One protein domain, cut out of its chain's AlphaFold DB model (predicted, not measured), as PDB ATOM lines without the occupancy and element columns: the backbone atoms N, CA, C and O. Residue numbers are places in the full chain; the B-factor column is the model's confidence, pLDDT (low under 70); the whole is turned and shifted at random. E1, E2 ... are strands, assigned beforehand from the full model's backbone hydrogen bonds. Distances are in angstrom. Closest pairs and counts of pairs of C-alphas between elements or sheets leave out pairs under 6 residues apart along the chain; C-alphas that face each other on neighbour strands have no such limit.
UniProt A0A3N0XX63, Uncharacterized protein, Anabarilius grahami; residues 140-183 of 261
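AT A GLANCE: This is residues 140 to 183 of the 261 residues of an uncharacterized protein of Anabarilius grahami (UniProt A0A3N0XX63). Two hairpins of strands, a longer one, E1 and E2, and a shorter one, E3 and E4, are joined at one end by the tight link E2 to E3 and run from it nearly alongside each other, loosely, with a gap between them. At the far end of the longer hairpin, residues 150 to 155 stick out. The printed part has 44 residues with four named strands, E1 to E4, and no named helix: all strand, in two antiparallel two-stranded sheets. It is loose, with a radius of gyration of the C-alphas of 12.9 A, and flat, spanning 40 by 21 by 8 A.

IN THESE COORDINATES: E1, residues 141 to 148, begins at C-alpha (18.085, -1.648, 159.163) and is 22.7 A long. E2, residues 157 to 164, measures 22.0 A. E3 is residues 168 to 172, 13.1 A. E4, residues 178 to 182, 13.0 A, ends at C-alpha (16.367, 4.402, 171.772).

HOW THE PARTS SIT: In the hairpin E1 and E2, N 143 and O 162 are 2.9 A apart. In the hairpin E3 and E4, N 169 and O 181 are 2.8 A apart. The closest C-alphas of E2 and E3 are those of Ile 164 and Leu 170, 7.9 A. E2 and E4 are only just apart, at 8.0 A.

THE WHOLE: The C-alphas farthest apart, of Ser 153 and His 183, are 40.7 A apart. The printed part has no cut and no long link. Among the residues under pLDDT 70 are 150 to 157.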
ATOM      1  N   ALA A 140      14.677  -3.704 161.788       65.75
ATOM      2  CA  ALA A 140      16.098  -3.398 161.902       65.75
ATOM      3  C   ALA A 140      16.647  -3.069 160.512       65.75
ATOM      4  O   ALA A 140      16.318  -3.736 159.528       65.75
ATOM      5  N   CYS A 141      17.472  -2.033 160.422       68.50
ATOM      6  CA  CYS A 141      18.085  -1.648 159.163       68.50
ATOM      7  C   CYS A 141      19.535  -1.229 159.355       68.50
ATOM      8  O   CYS A 141      19.911  -0.631 160.364       68.50
ATOM      9  N   THR A 142      20.330  -1.526 158.335       72.62
ATOM     10  CA  THR A 142      21.710  -1.067 158.231       72.62
ATOM     11  C   THR A 142      21.721   0.203 157.393       72.62
ATOM     12  O   THR A 142      21.187   0.198 156.283       72.62
ATOM     13  N   THR A 143      22.298   1.277 157.924       75.81
ATOM     14  CA  THR A 143      22.500   2.526 157.187       75.81
ATOM     15  C   THR A 143      23.993   2.711 156.969       75.81
ATOM     16  O   THR A 143      24.765   2.771 157.927       75.81
ATOM     17  N   ASP A 144      24.397   2.791 155.705       74.94
ATOM     18  CA  ASP A 144      25.778   3.060 155.325       74.94
ATOM     19  C   ASP A 144      25.965   4.573 155.163       74.94
ATOM     20  O   ASP A 144      25.243   5.228 154.407       74.94
ATOM     21  N   PHE A 145      26.923   5.140 155.896       78.19
ATOM     22  CA  PHE A 145      27.318   6.537 155.771       78.19
ATOM     23  C   PHE A 145      28.682   6.616 155.094       78.19
ATOM     24  O   PHE A 145      29.663   6.041 155.568       78.19
ATOM     25  N   GLN A 146      28.742   7.354 153.992       75.56
ATOM     26  CA  GLN A 146      29.988   7.673 153.311       75.56
ATOM     27  C   GLN A 146      30.350   9.121 153.631       75.56
ATOM     28  O   GLN A 146      29.570  10.031 153.347       75.56
ATOM     29  N   ALA A 147      31.506   9.329 154.254       73.62
ATOM     30  CA  ALA A 147      32.036  10.656 154.526       73.62
ATOM     31  C   ALA A 147      33.206  10.933 153.578       73.62
ATOM     32  O   ALA A 147      34.105  10.101 153.421       73.62
ATOM     33  N   PHE A 148      33.178  12.105 152.946       67.81
ATOM     34  CA  PHE A 148      34.291  12.620 152.161       67.81
ATOM     35  C   PHE A 148      35.136  13.529 153.051       67.81
ATOM     36  O   PHE A 148      34.632  14.526 153.567       67.81
ATOM     37  N   SER A 149      36.409  13.188 153.252       73.06
ATOM     38  CA  SER A 149      37.326  14.025 154.029       73.06
ATOM     39  C   SER A 149      38.255  14.786 153.093       73.06
ATOM     40  O   SER A 149      39.159  14.205 152.496       73.06
ATOM     41  N   TYR A 150      38.059  16.103 152.996       67.12
ATOM     42  CA  TYR A 150      38.881  16.991 152.162       67.12
ATOM     43  C   TYR A 150      40.336  17.126 152.662       67.12
ATOM     44  O   TYR A 150      41.193  17.619 151.937       67.12
ATOM     45  N   ALA A 151      40.625  16.693 153.896       61.31
ATOM     46  CA  ALA A 151      41.931  16.848 154.540       61.31
ATOM     47  C   ALA A 151      42.869  15.635 154.373       61.31
ATOM     48  O   ALA A 151      44.035  15.713 154.754       61.31
ATOM     49  N   SER A 152      42.388  14.514 153.821       55.19
ATOM     50  CA  SER A 152      43.192  13.297 153.648       55.19
ATOM     51  C   SER A 152      43.576  13.102 152.182       55.19
ATOM     52  O   SER A 152      42.760  12.682 151.364       55.19
ATOM     53  N   SER A 153      44.839  13.371 151.843       69.00
ATOM     54  CA  SER A 153      45.361  13.222 150.476       69.00
ATOM     55  C   SER A 153      45.622  11.770 150.056       69.00
ATOM     56  O   SER A 153      45.958  11.531 148.899       69.00
ATOM     57  N   LEU A 154      45.506  10.801 150.973       67.44
ATOM     58  CA  LEU A 154      45.853   9.395 150.720       67.44
ATOM     59  C   LEU A 154      44.636   8.467 150.614       67.44
ATOM     60  O   LEU A 154      44.721   7.441 149.944       67.44
ATOM     61  N   HIS A 155      43.500   8.814 151.229       58.50
ATOM     62  CA  HIS A 155      42.251   8.067 151.058       58.50
ATOM     63  C   HIS A 155      41.047   8.967 151.393       58.50
ATOM     64  O   HIS A 155      40.664   9.071 152.560       58.50
ATOM     65  N   PRO A 156      40.443   9.648 150.402       62.34
ATOM     66  CA  PRO A 156      39.409  10.654 150.657       62.34
ATOM     67  C   PRO A 156      38.057  10.061 151.091       62.34
ATOM     68  O   PRO A 156      37.150  10.804 151.466       62.34
ATOM     69  N   PHE A 157      37.914   8.730 151.071       67.06
ATOM     70  CA  PHE A 157      36.674   8.033 151.404       67.06
ATOM     71  C   PHE A 157      36.816   7.205 152.681       67.06
ATOM     72  O   PHE A 157      37.583   6.245 152.724       67.06
ATOM     73  N   GLY A 158      36.036   7.545 153.705       70.31
ATOM     74  CA  GLY A 158      35.764   6.667 154.840       70.31
ATOM     75  C   GLY A 158      34.306   6.216 154.793       70.31
ATOM     76  O   GLY A 158      33.409   7.044 154.630       70.31
ATOM     77  N   SER A 159      34.050   4.914 154.917       68.88
ATOM     78  CA  SER A 159      32.693   4.375 155.053       68.88
ATOM     79  C   SER A 159      32.480   3.849 156.465       68.88
ATOM     80  O   SER A 159      33.252   3.009 156.929       68.88
ATOM     81  N   VAL A 160      31.416   4.301 157.127       73.25
ATOM     82  CA  VAL A 160      30.984   3.780 158.427       73.25
ATOM     83  C   VAL A 160      29.608   3.154 158.260       73.25
ATOM     84  O   VAL A 160      28.666   3.795 157.793       73.25
ATOM     85  N   ARG A 161      29.494   1.887 158.653       79.75
ATOM     86  CA  ARG A 161      28.239   1.140 158.653       79.75
ATOM     87  C   ARG A 161      27.621   1.215 160.042       79.75
ATOM     88  O   ARG A 161      28.201   0.702 160.997       79.75
ATOM     89  N   LEU A 162      26.457   1.849 160.160       82.94
ATOM     90  CA  LEU A 162      25.724   1.937 161.420       82.94
ATOM     91  C   LEU A 162      24.522   0.990 161.387       82.94
ATOM     92  O   LEU A 162      23.638   1.104 160.537       82.94
ATOM     93  N   HIS A 163      24.477   0.063 162.341       85.88
ATOM     94  CA  HIS A 163      23.330  -0.814 162.541       85.88
ATOM     95  C   HIS A 163      22.366  -0.178 163.550       85.88
ATOM     96  O   HIS A 163      22.719  -0.015 164.718       85.88
ATOM     97  N   ILE A 164      21.158   0.181 163.109       85.81
ATOM     98  CA  ILE A 164      20.154   0.837 163.958       85.81
ATOM     99  C   ILE A 164      19.123  -0.218 164.392       85.81
ATOM    100  O   ILE A 164      18.413  -0.763 163.537       85.81
ATOM    101  N   PRO A 165      19.026  -0.542 165.696       75.12
ATOM    102  CA  PRO A 165      18.061  -1.523 166.174       75.12
ATOM    103  C   PRO A 165      16.623  -1.006 166.036       75.12
ATOM    104  O   PRO A 165      16.361   0.197 166.113       75.12
ATOM    105  N   SER A 166      15.684  -1.936 165.836       77.38
ATOM    106  CA  SER A 166      14.255  -1.635 165.681       77.38
ATOM    107  C   SER A 166      13.734  -0.814 166.867       77.38
ATOM    108  O   SER A 166      13.987  -1.170 168.016       77.38
ATOM    109  N   GLY A 167      13.020   0.281 166.590       83.69
ATOM    110  CA  GLY A 167      12.506   1.196 167.619       83.69
ATOM    111  C   GLY A 167      13.473   2.305 168.055       83.69
ATOM    112  O   GLY A 167      13.206   2.982 169.047       83.69
ATOM    113  N   SER A 168      14.574   2.509 167.327       84.25
ATOM    114  CA  SER A 168      15.488   3.635 167.558       84.25
ATOM    115  C   SER A 168      15.244   4.764 166.560       84.25
ATOM    116  O   SER A 168      14.954   4.517 165.387       84.25
ATOM    117  N   ALA A 169      15.415   6.001 167.012       84.62
ATOM    118  CA  ALA A 169      15.441   7.189 166.172       84.62
ATOM    119  C   ALA A 169      16.887   7.675 166.028       84.62
ATOM    120  O   ALA A 169      17.600   7.834 167.019       84.62
ATOM    121  N   LEU A 170      17.327   7.917 164.794       87.94
ATOM    122  CA  LEU A 170      18.615   8.547 164.525       87.94
ATOM    123  C   LEU A 170      18.394  10.038 164.283       87.94
ATOM    124  O   LEU A 170      17.646  10.418 163.380       87.94
ATOM    125  N   VAL A 171      19.051  10.873 165.083       85.56
ATOM    126  CA  VAL A 171      19.006  12.329 164.954       85.56
ATOM    127  C   VAL A 171      20.374  12.810 164.487       85.56
ATOM    128  O   VAL A 171      21.406  12.477 165.069       85.56
ATOM    129  N   ARG A 172      20.377  13.580 163.401       76.69
ATOM    130  CA  ARG A 172      21.563  14.255 162.871       76.69
ATOM    131  C   ARG A 172      21.504  15.724 163.245       76.69
ATOM    132  O   ARG A 172      20.504  16.379 162.961       76.69
ATOM    133  N   SER A 173      22.551  16.226 163.887       79.62
ATOM    134  CA  SER A 173      22.695  17.655 164.139       79.62
ATOM    135  C   SER A 173      23.297  18.368 162.917       79.62
ATOM    136  O   SER A 173      23.936  17.726 162.081       79.62
ATOM    137  N   PRO A 174      23.163  19.704 162.832       72.44
ATOM    138  CA  PRO A 174      23.842  20.515 161.816       72.44
ATOM    139  C   PRO A 174      25.377  20.496 161.910       72.44
ATOM    140  O   PRO A 174      26.047  20.947 160.993       72.44
ATOM    141  N   THR A 175      25.935  20.011 163.021       76.25
ATOM    142  CA  THR A 175      27.381  19.948 163.292       76.25
ATOM    143  C   THR A 175      27.985  18.581 162.963       76.25
ATOM    144  O   THR A 175      28.971  18.190 163.581       76.25
ATOM    145  N   ASP A 176      27.352  17.816 162.071       76.38
ATOM    146  CA  ASP A 176      27.738  16.445 161.707       76.38
ATOM    147  C   ASP A 176      27.758  15.439 162.875       76.38
ATOM    148  O   ASP A 176      28.343  14.358 162.775       76.38
ATOM    149  N   SER A 177      27.067  15.737 163.979       73.12
ATOM    150  CA  SER A 177      26.923  14.796 165.090       73.12
ATOM    151  C   SER A 177      25.725  13.881 164.852       73.12
ATOM    152  O   SER A 177      24.613  14.335 164.574       73.12
ATOM    153  N   THR A 178      25.925  12.575 165.007       77.44
ATOM    154  CA  THR A 178      24.844  11.581 164.986       77.44
ATOM    155  C   THR A 178      24.572  11.082 166.396       77.44
ATOM    156  O   THR A 178      25.474  10.548 167.042       77.44
ATOM    157  N   SER A 179      23.331  11.200 166.860       78.50
ATOM    158  CA  SER A 179      22.866  10.574 168.097       78.50
ATOM    159  C   SER A 179      21.782   9.542 167.794       78.50
ATOM    160  O   SER A 179      20.983   9.695 166.867       78.50
ATOM    161  N   VAL A 180      21.775   8.455 168.564       81.69
ATOM    162  CA  VAL A 180      20.748   7.414 168.481       81.69
ATOM    163  C   VAL A 180      19.927   7.475 169.760       81.69
ATOM    164  O   VAL A 180      20.442   7.231 170.850       81.69
ATOM    165  N   LEU A 181      18.654   7.831 169.624       83.50
ATOM    166  CA  LEU A 181      17.683   7.820 170.704       83.50
ATOM    167  C   LEU A 181      16.912   6.501 170.646       83.50
ATOM    168  O   LEU A 181      16.114   6.273 169.738       83.50
ATOM    169  N   CYS A 182      17.144   5.626 171.616       78.81
ATOM    170  CA  CYS A 182      16.367   4.402 171.772       78.81
ATOM    171  C   CYS A 182      15.154   4.692 172.659       78.81
ATOM    172  O   CYS A 182      15.312   5.231 173.757       78.81
ATOM    173  N   HIS A 183      13.950   4.317 172.228       71.62
ATOM    174  CA  HIS A 183      12.816   4.297 173.148       71.62
ATOM    175  C   HIS A 183      12.943   3.095 174.093       71.62
ATOM    176  O   HIS A 183      13.097   1.970 173.613       71.62
TER     177      HIS A 183